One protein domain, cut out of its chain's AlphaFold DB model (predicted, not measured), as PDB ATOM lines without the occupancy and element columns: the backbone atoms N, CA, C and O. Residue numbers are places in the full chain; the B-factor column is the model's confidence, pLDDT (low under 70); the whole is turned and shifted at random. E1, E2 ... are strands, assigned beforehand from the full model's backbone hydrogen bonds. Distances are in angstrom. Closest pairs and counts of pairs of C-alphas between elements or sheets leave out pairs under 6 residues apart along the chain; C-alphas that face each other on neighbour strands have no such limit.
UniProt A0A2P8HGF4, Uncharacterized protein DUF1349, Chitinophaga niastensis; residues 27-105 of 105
ATOM      1  N   TRP A  27      33.403  39.536  12.521       97.69
ATOM      2  CA  TRP A  27      34.374  39.180  13.541       97.69
ATOM      3  C   TRP A  27      34.544  40.289  14.573       97.69
ATOM      4  O   TRP A  27      34.659  41.468  14.246       97.69
ATOM      5  N   TYR A  28      34.622  39.880  15.828       97.88
ATOM      6  CA  TYR A  28      35.301  40.589  16.895       97.88
ATOM      7  C   TYR A  28      36.587  39.804  17.188       97.88
ATOM      8  O   TYR A  28      36.521  38.610  17.478       97.88
ATOM      9  N   ASN A  29      37.745  40.452  17.031       98.31
ATOM     10  CA  ASN A  29      39.074  39.820  17.020       98.31
ATOM     11  C   ASN A  29      39.208  38.721  15.948       98.31
ATOM     12  O   ASN A  29      39.250  37.528  16.248       98.31
ATOM     13  N   GLU A  30      39.245  39.126  14.676       98.12
ATOM     14  CA  GLU A  30      39.404  38.194  13.556       98.12
ATOM     15  C   GLU A  30      40.715  37.389  13.677       98.12
ATOM     16  O   GLU A  30      41.791  37.982  13.805       98.12
ATOM     17  N   PRO A  31      40.656  36.046  13.645       98.12
ATOM     18  CA  PRO A  31      41.842  35.202  13.727       98.12
ATOM     19  C   PRO A  31      42.607  35.214  12.399       98.12
ATOM     20  O   PRO A  31      42.020  35.354  11.328       98.12
ATOM     21  N   LYS A  32      43.917  34.949  12.429       98.38
ATOM     22  CA  LYS A  32      44.742  34.927  11.201       98.38
ATOM     23  C   LYS A  32      44.323  33.873  10.178       98.38
ATOM     24  O   LYS A  32      44.606  34.020   8.990       98.38
ATOM     25  N   LYS A  33      43.721  32.772  10.633       98.44
ATOM     26  CA  LYS A  33      43.318  31.658   9.775       98.44
ATOM     27  C   LYS A  33      41.916  31.193  10.122       98.44
ATOM     28  O   LYS A  33      41.691  30.515  11.127       98.44
ATOM     29  N   TRP A  34      40.994  31.489   9.220       98.31
ATOM     30  CA  TRP A  34      39.636  30.983   9.259       98.31
ATOM     31  C   TRP A  34      39.075  30.816   7.849       98.31
ATOM     32  O   TRP A  34      39.622  31.329   6.873       98.31
ATOM     33  N   SER A  35      37.980  30.075   7.752       97.12
ATOM     34  CA  SER A  35      37.124  30.045   6.574       97.12
ATOM     35  C   SER A  35      35.670  29.874   6.995       97.12
ATOM     36  O   SER A  35      35.375  29.258   8.024       97.12
ATOM     37  N   ALA A  36      34.761  30.413   6.191       93.75
ATOM     38  CA  ALA A  36      33.336  30.153   6.303       93.75
ATOM     39  C   ALA A  36      32.824  29.605   4.972       93.75
ATOM     40  O   ALA A  36      33.146  30.127   3.908       93.75
ATOM     41  N   ASP A  37      32.049  28.534   5.060       90.56
ATOM     42  CA  ASP A  37      31.396  27.879   3.934       90.56
ATOM     43  C   ASP A  37      30.034  27.361   4.400       90.56
ATOM     44  O   ASP A  37      29.944  26.677   5.425       90.56
ATOM     45  N   ASN A  38      28.981  27.658   3.637       83.81
ATOM     46  CA  ASN A  38      27.612  27.251   3.931       83.81
ATOM     47  C   ASN A  38      27.221  27.605   5.383       83.81
ATOM     48  O   ASN A  38      27.138  28.775   5.747       83.81
ATOM     49  N   ASN A  39      27.039  26.579   6.221       87.50
ATOM     50  CA  ASN A  39      26.653  26.669   7.631       87.50
ATOM     51  C   ASN A  39      27.795  26.265   8.580       87.50
ATOM     52  O   ASN A  39      27.551  25.836   9.709       87.50
ATOM     53  N   LYS A  40      29.046  26.324   8.114       94.62
ATOM     54  CA  LYS A  40      30.222  25.930   8.882       94.62
ATOM     55  C   LYS A  40      31.257  27.040   8.879       94.62
ATOM     56  O   LYS A  40      31.628  27.585   7.845       94.62
ATOM     57  N   ILE A  41      31.795  27.278  10.063       96.06
ATOM     58  CA  ILE A  41      32.987  28.079  10.270       96.06
ATOM     59  C   ILE A  41      34.123  27.173  10.749       96.06
ATOM     60  O   ILE A  41      33.931  26.317  11.615       96.06
ATOM     61  N   ALA A  42      35.300  27.326  10.154       97.56
ATOM     62  CA  ALA A  42      36.524  26.667  10.586       97.56
ATOM     63  C   ALA A  42      37.511  27.732  11.057       97.56
ATOM     64  O   ALA A  42      37.796  28.678  10.328       97.56
ATOM     65  N   VAL A  43      38.036  27.574  12.272       97.94
ATOM     66  CA  VAL A  43      38.880  28.578  12.929       97.94
ATOM     67  C   VAL A  43      40.142  27.918  13.459       97.94
ATOM     68  O   VAL A  43      40.073  26.874  14.104       97.94
ATOM     69  N   THR A  44      41.297  28.531  13.206       97.75
ATOM     70  CA  THR A  44      42.527  28.263  13.960       97.75
ATOM     71  C   THR A  44      42.740  29.428  14.915       97.75
ATOM     72  O   THR A  44      42.974  30.548  14.470       97.75
ATOM     73  N   VAL A  45      42.599  29.171  16.216       97.12
ATOM     74  CA  VAL A  45      42.699  30.205  17.253       97.12
ATOM     75  C   VAL A  45      44.160  30.604  17.445       97.12
ATOM     76  O   VAL A  45      45.023  29.743  17.623       97.12
ATOM     77  N   ASP A  46      44.430  31.908  17.403       97.38
ATOM     78  CA  ASP A  46      45.754  32.454  17.682       97.38
ATOM     79  C   ASP A  46      46.113  32.295  19.176       97.38
ATOM     80  O   ASP A  46      45.235  32.383  20.043       97.38
ATOM     81  N   PRO A  47      47.396  32.069  19.515       96.50
ATOM     82  CA  PRO A  47      47.824  31.913  20.904       96.50
ATOM     83  C   PRO A  47      47.639  33.207  21.712       96.50
ATOM     84  O   PRO A  47      47.690  34.310  21.169       96.50
ATOM     85  N   GLY A  48      47.492  33.077  23.035       96.75
ATOM     86  CA  GLY A  48      47.391  34.227  23.947       96.75
ATOM     87  C   GLY A  48      46.045  34.959  23.901       96.75
ATOM     88  O   GLY A  48      45.958  36.121  24.306       96.75
ATOM     89  N   THR A  49      45.010  34.292  23.398       98.00
ATOM     90  CA  THR A  49      43.653  34.824  23.293       98.00
ATOM     91  C   THR A  49      42.756  34.274  24.403       98.00
ATOM     92  O   THR A  49      42.854  33.100  24.757       98.00
ATOM     93  N   ASP A  50      41.912  35.126  24.990       98.19
ATOM     94  CA  ASP A  50      40.952  34.745  26.032       98.19
ATOM     95  C   ASP A  50      39.857  35.820  26.208       98.19
ATOM     96  O   ASP A  50      39.940  36.933  25.678       98.19
ATOM     97  N   TYR A  51      38.843  35.475  26.998       98.38
ATOM     98  CA  TYR A  51      37.847  36.384  27.556       98.38
ATOM     99  C   TYR A  51      37.809  36.215  29.073       98.38
ATOM    100  O   TYR A  51      37.391  35.174  29.576       98.38
ATOM    101  N   TRP A  52      38.242  37.221  29.819       98.38
ATOM    102  CA  TRP A  52      38.257  37.171  31.276       98.38
ATOM    103  C   TRP A  52      38.105  38.564  31.863       98.38
ATOM    104  O   TRP A  52      38.724  39.510  31.378       98.38
ATOM    105  N   GLN A  53      37.328  38.675  32.940       97.81
ATOM    106  CA  GLN A  53      37.024  39.951  33.579       97.81
ATOM    107  C   GLN A  53      37.380  39.922  35.069       97.81
ATOM    108  O   GLN A  53      36.510  39.724  35.910       97.81
ATOM    109  N   VAL A  54      38.655  40.170  35.393       97.38
ATOM    110  CA  VAL A  54      39.205  40.479  36.733       97.38
ATOM    111  C   VAL A  54      39.102  39.380  37.798       97.38
ATOM    112  O   VAL A  54      40.076  39.171  38.517       97.38
ATOM    113  N   THR A  55      37.976  38.684  37.943       96.31
ATOM    114  CA  THR A  55      37.687  37.768  39.055       96.31
ATOM    115  C   THR A  55      38.844  36.809  39.311       96.31
ATOM    116  O   THR A  55      39.330  36.168  38.382       96.31
ATOM    117  N   HIS A  56      39.281  36.726  40.571       97.06
ATOM    118  CA  HIS A  56      40.406  35.922  41.067       97.06
ATOM    119  C   HIS A  56      41.799  36.288  40.508       97.06
ATOM    120  O   HIS A  56      42.726  36.464  41.292       97.06
ATOM    121  N   TYR A  57      41.960  36.453  39.193       94.56
ATOM    122  CA  TYR A  57      43.267  36.614  38.544       94.56
ATOM    123  C   TYR A  57      43.722  38.067  38.329       94.56
ATOM    124  O   TYR A  57      44.867  38.303  37.952       94.56
ATOM    125  N   GLY A  58      42.847  39.054  38.524       95.94
ATOM    126  CA  GLY A  58      43.177  40.483  38.470       95.94
ATOM    127  C   GLY A  58      43.436  41.068  37.076       95.94
ATOM    128  O   GLY A  58      43.632  42.276  36.964       95.94
ATOM    129  N   PHE A  59      43.419  40.263  36.009       97.19
ATOM    130  CA  PHE A  59      43.623  40.732  34.635       97.19
ATOM    131  C   PHE A  59      42.326  40.792  33.819       97.19
ATOM    132  O   PHE A  59      41.329  40.147  34.142       97.19
ATOM    133  N   ILE A  60      42.377  41.547  32.718       98.00
ATOM    134  CA  ILE A  60      41.336  41.585  31.686       98.00
ATOM    135  C   ILE A  60      41.884  40.964  30.399       98.00
ATOM    136  O   ILE A  60      43.037  41.204  30.012       98.00
ATOM    137  N   ARG A  61      41.057  40.152  29.746       98.19
ATOM    138  CA  ARG A  61      41.262  39.643  28.389       98.19
ATOM    139  C   ARG A  61      39.956  39.801  27.629       98.19
ATOM    140  O   ARG A  61      38.906  39.437  28.143       98.19
ATOM    141  N   ASP A  62      40.044  40.365  26.435       98.44
ATOM    142  CA  ASP A  62      38.897  40.613  25.556       98.44
ATOM    143  C   ASP A  62      39.325  40.467  24.086       98.44
ATOM    144  O   ASP A  62      38.958  41.244  23.209       98.44
ATOM    145  N   ASN A  63      40.218  39.503  23.839       98.44
ATOM    146  CA  ASN A  63      40.944  39.337  22.578       98.44
ATOM    147  C   ASN A  63      40.699  37.968  21.913       98.44
ATOM    148  O   ASN A  63      41.365  37.633  20.936       98.44
ATOM    149  N   GLY A  64      39.770  37.163  22.442       98.38
ATOM    150  CA  GLY A  64      39.347  35.896  21.841       98.38
ATOM    151  C   GLY A  64      38.605  36.079  20.512       98.38
ATOM    152  O   GLY A  64      37.839  37.036  20.390       98.38
ATOM    153  N   PRO A  65      38.747  35.169  19.532       98.44
ATOM    154  CA  PRO A  65      37.934  35.209  18.321       98.44
ATOM    155  C   PRO A  65      36.444  35.059  18.635       98.44
ATOM    156  O   PRO A  65      36.042  34.120  19.321       98.44
ATOM    157  N   PHE A  66      35.618  35.961  18.111       98.38
ATOM    158  CA  PHE A  66      34.165  35.912  18.254       98.38
ATOM    159  C   PHE A  66      33.486  36.274  16.932       98.38
ATOM    160  O   PHE A  66      33.563  37.406  16.464       98.38
ATOM    161  N   TYR A  67      32.838  35.289  16.312       97.50
ATOM    162  CA  TYR A  67      32.096  35.457  15.064       97.50
ATOM    163  C   TYR A  67      30.609  35.590  15.374       97.50
ATOM    164  O   TYR A  67      30.019  34.674  15.948       97.50
ATOM    165  N   TYR A  68      30.008  36.724  15.027       96.12
ATOM    166  CA  TYR A  68      28.691  37.093  15.536       96.12
ATOM    167  C   TYR A  68      27.873  37.912  14.546       96.12
ATOM    168  O   TYR A  68      28.400  38.534  13.629       96.12
ATOM    169  N   GLN A  69      26.574  37.962  14.803       94.69
ATOM    170  CA  GLN A  69      25.661  38.967  14.274       94.69
ATOM    171  C   GLN A  69      24.937  39.619  15.448       94.69
ATOM    172  O   GLN A  69      24.856  39.047  16.537       94.69
ATOM    173  N   GLU A  70      24.414  40.817  15.233       94.81
ATOM    174  CA  GLU A  70      23.552  41.471  16.213       94.81
ATOM    175  C   GLU A  70      22.149  40.866  16.151       94.81
ATOM    176  O   GLU A  70      21.633  40.599  15.063       94.81
ATOM    177  N   GLN A  71      21.553  40.646  17.323       93.56
ATOM    178  CA  GLN A  71      20.218  40.080  17.480       93.56
ATOM    179  C   GLN A  71      19.399  40.960  18.426       93.56
ATOM    180  O   GLN A  71      19.822  41.232  19.548       93.56
ATOM    181  N   GLU A  72      18.218  41.375  17.972       92.38
ATOM    182  CA  GLU A  72      17.240  42.102  18.784       92.38
ATOM    183  C   GLU A  72      16.161  41.147  19.310       92.38
ATOM    184  O   GLU A  72      15.720  40.245  18.595       92.38
ATOM    185  N   GLY A  73      15.698  41.375  20.541       94.19
ATOM    186  CA  GLY A  73      14.634  40.585  21.162       94.19
ATOM    187  C   GLY A  73      15.041  39.157  21.530       94.19
ATOM    188  O   GLY A  73      16.222  38.806  21.563       94.19
ATOM    189  N   ASP A  74      14.034  38.344  21.839       96.44
ATOM    190  CA  ASP A  74      14.226  36.957  22.255       96.44
ATOM    191  C   ASP A  74      14.726  36.098  21.089       96.44
ATOM    192  O   ASP A  74      14.259  36.214  19.954       96.44
ATOM    193  N   PHE A  75      15.665  35.198  21.375       95.94
ATOM    194  CA  PHE A  75      16.222  34.293  20.380       95.94
ATOM    195  C   PHE A  75      16.597  32.944  20.988       95.94
ATOM    196  O   PHE A  75      16.833  32.813  22.187       95.94
ATOM    197  N   THR A  76      16.725  31.951  20.112       97.00
ATOM    198  CA  THR A  76      17.308  30.646  20.427       97.00
ATOM    199  C   THR A  76      18.480  30.416  19.486       97.00
ATOM    200  O   THR A  76      18.347  30.600  18.277       97.00
ATOM    201  N   ALA A  77      19.621  29.993  20.028       94.75
ATOM    202  CA  ALA A  77      20.805  29.659  19.247       94.75
ATOM    203  C   ALA A  77      21.298  28.253  19.596       94.75
ATOM    204  O   ALA A  77      21.418  27.895  20.766       94.75
ATOM    205  N   THR A  78      21.631  27.482  18.565       96.06
ATOM    206  CA  THR A  78      22.212  26.144  18.693       96.06
ATOM    207  C   THR A  78      23.410  26.051  17.767       96.06
ATOM    208  O   THR A  78      23.328  26.431  16.600       96.06
ATOM    209  N   VAL A  79      24.517  25.505  18.261       95.19
ATOM    210  CA  VAL A  79      25.711  25.241  17.456       95.19
ATOM    211  C   VAL A  79      26.237  23.846  17.757       95.19
ATOM    212  O   VAL A  79      26.156  23.359  18.883       95.19
ATOM    213  N   LYS A  80      26.816  23.203  16.745       97.31
ATOM    214  CA  LYS A  80      27.639  22.012  16.933       97.31
ATOM    215  C   LYS A  80      29.103  22.428  16.951       97.31
ATOM    216  O   LYS A  80      29.591  22.983  15.971       97.31
ATOM    217  N   ILE A  81      29.806  22.100  18.031       96.88
ATOM    218  CA  ILE A  81      31.231  22.403  18.180       96.88
ATOM    219  C   ILE A  81      32.038  21.120  18.037       96.88
ATOM    220  O   ILE A  81      31.771  20.115  18.693       96.88
ATOM    221  N   THR A  82      33.047  21.163  17.174       97.06
ATOM    222  CA  THR A  82      34.046  20.105  17.023       97.06
ATOM    223  C   THR A  82      35.422  20.740  17.100       97.06
ATOM    224  O   THR A  82      35.707  21.650  16.324       97.06
ATOM    225  N   GLY A  83      36.271  20.262  18.003       95.75
ATOM    226  CA  GLY A  83      37.598  20.824  18.223       95.75
ATOM    227  C   GLY A  83      38.630  19.749  18.536       95.75
ATOM    228  O   GLY A  83      38.295  18.669  19.016       95.75
ATOM    229  N   GLN A  84      39.893  20.059  18.252       96.38
ATOM    230  CA  GLN A  84      41.046  19.252  18.651       96.38
ATOM    231  C   GLN A  84      41.669  19.863  19.913       96.38
ATOM    232  O   GLN A  84      42.712  20.512  19.855       96.38
ATOM    233  N   TYR A  85      40.993  19.712  21.053       95.75
ATOM    234  CA  TYR A  85      41.471  20.214  22.344       95.75
ATOM    235  C   TYR A  85      42.658  19.368  22.814       95.75
ATOM    236  O   TYR A  85      42.565  18.141  22.837       95.75
ATOM    237  N   LYS A  86      43.781  20.015  23.131       95.38
ATOM    238  CA  LYS A  86      45.035  19.335  23.493       95.38
ATOM    239  C   LYS A  86      45.695  19.947  24.717       95.38
ATOM    240  O   LYS A  86      46.218  19.208  25.539       95.38
ATOM    241  N   GLU A  87      45.615  21.268  24.851       95.31
ATOM    242  CA  GLU A  87      46.256  21.997  25.938       95.31
ATOM    243  C   GLU A  87      45.238  22.539  26.940       95.31
ATOM    244  O   GLU A  87      44.042  22.694  26.652       95.31
ATOM    245  N   LEU A  88      45.748  22.863  28.126       96.75
ATOM    246  CA  LEU A  88      44.998  23.545  29.166       96.75
ATOM    247  C   LEU A  88      44.432  24.873  28.632       96.75
ATOM    248  O   LEU A  88      45.109  25.615  27.922       96.75
ATOM    249  N   PHE A  89      43.184  25.168  28.998       96.75
ATOM    250  CA  PHE A  89      42.448  26.391  28.638       96.75
ATOM    251  C   PHE A  89      42.051  26.554  27.165       96.75
ATOM    252  O   PHE A  89      41.555  27.621  26.799       96.75
ATOM    253  N   HIS A  90      42.177  25.521  26.326       97.12
ATOM    254  CA  HIS A  90      41.518  25.536  25.017       97.12
ATOM    255  C   HIS A  90      39.993  25.628  25.187       97.12
ATOM    256  O   HIS A  90      39.393  24.854  25.932       97.12
ATOM    257  N   GLN A  91      39.368  26.565  24.474       97.62
ATOM    258  CA  GLN A  91      37.950  26.902  24.613       97.62
ATOM    259  C   GLN A  91      37.302  27.045  23.234       97.62
ATOM    260  O   GLN A  91      37.914  27.564  22.301       97.62
ATOM    261  N   ALA A  92      36.052  26.606  23.113       97.81
ATOM    262  CA  ALA A  92      35.175  26.912  21.990       97.81
ATOM    263  C   ALA A  92      33.725  26.791  22.473       97.81
ATOM    264  O   ALA A  92      33.395  25.851  23.195       97.81
ATOM    265  N   GLY A  93      32.873  27.738  22.092       97.56
ATOM    266  CA  GLY A  93      31.540  27.874  22.673       97.56
ATOM    267  C   GLY A  93      30.609  28.747  21.841       97.56
ATOM    268  O   GLY A  93      30.948  29.174  20.736       97.56
ATOM    269  N   LEU A  94      29.439  29.019  22.413       97.69
ATOM    270  CA  LEU A  94      28.631  30.178  22.053       97.69
ATOM    271  C   LEU A  94      28.950  31.298  23.028       97.69
ATOM    272  O   LEU A  94      29.199  31.042  24.198       97.69
ATOM    273  N   MET A  95      28.876  32.533  22.555       98.31
ATOM    274  CA  MET A  95      28.927  33.697  23.421       98.31
ATOM    275  C   MET A  95      27.709  34.571  23.162       98.31
ATOM    276  O   MET A  95      27.338  34.812  22.013       98.31
ATOM    277  N   ILE A  96      27.126  35.075  24.244       97.94
ATOM    278  CA  ILE A  96      26.162  36.170  24.219       97.94
ATOM    279  C   ILE A  96      26.879  37.380  24.795       97.94
ATOM    280  O   ILE A  96      27.408  37.321  25.905       97.94
ATOM    281  N   ARG A  97      26.922  38.472  24.036       98.12
ATOM    282  CA  ARG A  97      27.699  39.661  24.382       98.12
ATOM    283  C   ARG A  97      26.879  40.913  24.142       98.12
ATOM    284  O   ARG A  97      26.332  41.093  23.062       98.12
ATOM    285  N   THR A  98      26.854  41.792  25.140       97.81
ATOM    286  CA  THR A  98      26.296  43.147  25.003       97.81
ATOM    287  C   THR A  98      27.401  44.201  24.926       97.81
ATOM    288  O   THR A  98      27.274  45.167  24.183       97.81
ATOM    289  N   ASN A  99      28.505  44.011  25.657       97.31
ATOM    290  CA  ASN A  99      29.712  44.844  25.608       97.31
ATOM    291  C   ASN A  99      30.919  44.096  26.216       97.31
ATOM    292  O   ASN A  99      30.804  42.925  26.572       97.31
ATOM    293  N   ASP A 100      32.065  44.770  26.337       97.25
ATOM    294  CA  ASP A 100      33.341  44.276  26.890       97.25
ATOM    295  C   ASP A 100      33.270  43.782  28.339       97.25
ATOM    296  O   ASP A 100      34.032  42.901  28.737       97.25
ATOM    297  N   LYS A 101      32.315  44.289  29.118       97.62
ATOM    298  CA  LYS A 101      32.136  43.943  30.536       97.62
ATOM    299  C   LYS A 101      30.965  43.002  30.798       97.62
ATOM    300  O   LYS A 101      30.827  42.519  31.918       97.62
ATOM    301  N   ASN A 102      30.105  42.777  29.806       98.25
ATOM    302  CA  ASN A 102      28.841  42.060  29.963       98.25
ATOM    303  C   ASN A 102      28.675  41.033  28.839       98.25
ATOM    304  O   ASN A 102      28.148  41.327  27.757       98.25
ATOM    305  N   TRP A 103      29.129  39.817  29.122       98.44
ATOM    306  CA  TRP A 103      29.038  38.665  28.237       98.44
ATOM    307  C   TRP A 103      28.981  37.361  29.037       98.44
ATOM    308  O   TRP A 103      29.411  37.300  30.187       98.44
ATOM    309  N   ILE A 104      28.458  36.316  28.402       98.25
ATOM    310  CA  ILE A 104      28.510  34.926  28.864       98.25
ATOM    311  C   ILE A 104      29.098  34.106  27.719       98.25
ATOM    312  O   ILE A 104      28.699  34.306  26.571       98.25
ATOM    313  N   LYS A 105      30.042  33.219  28.034       96.69
ATOM    314  CA  LYS A 105      30.688  32.287  27.102       96.69
ATOM    315  C   LYS A 105      30.633  30.863  27.640       96.69
ATOM    316  O   LYS A 105      30.581  30.738  28.885       96.69
TER     317      LYS A 105
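AT A GLANCE: This is residues 27 to 105 of the 105 residues of the protein "Uncharacterized protein DUF1349" of Chitinophaga niastensis (UniProt A0A2P8HGF4). This domain has little regular structure: three small, separate two-stranded hairpins, E1 with E2, E3 with E4 and E6 with E7, spread over a flat outline and joined by loops, with lone strand E5 nearest the mean. The 79 printed residues hold no named helix and seven strands, E1 to E7 in chain order; each sheet is antiparallel, the class all strand, with 26 residues in named elements. It is only just compact, close to loose: radius of gyration of the C-alphas 13.5 A, spans 40 by 35 by 19 A.

IN THESE COORDINATES: Find C-alpha 33 at (43.318, 31.658, 9.775), where E1, residues 33 to 37, begins its 13.8 A; E2, 40 to 44, spans 13.5 A. Then come E3, 51 to 53, E4, 60 to 62, E5, 66 to 68, E6, 96 to 99, and E7, 102 to 104, ending at C-alpha 104 (28.510, 34.926, 28.864).

HOW THE PARTS SIT: Look at hairpin E1 and E2: N 35 and O 42 are 2.9 A apart. In hairpin E3 and E4, N 52 and O 61 are 2.9 A apart; in hairpin E6 and E7, N 96 and O 104, 2.9 A. E3 and E7 are near each other, with 5 pairs of C-alphas within 10 A. E5 pairs with no named strand, but residues 27 to 28 pair antiparallel with its residues 66 to 67.

THE WHOLE: The C-alphas of Asn 38 and His 56, the farthest apart, are 40.2 A apart. The printed part has no cut; the link E5 to E6, 27 residues, is long, residues 54 to 59 stand free, and no printed residue is under 70 in pLDDT.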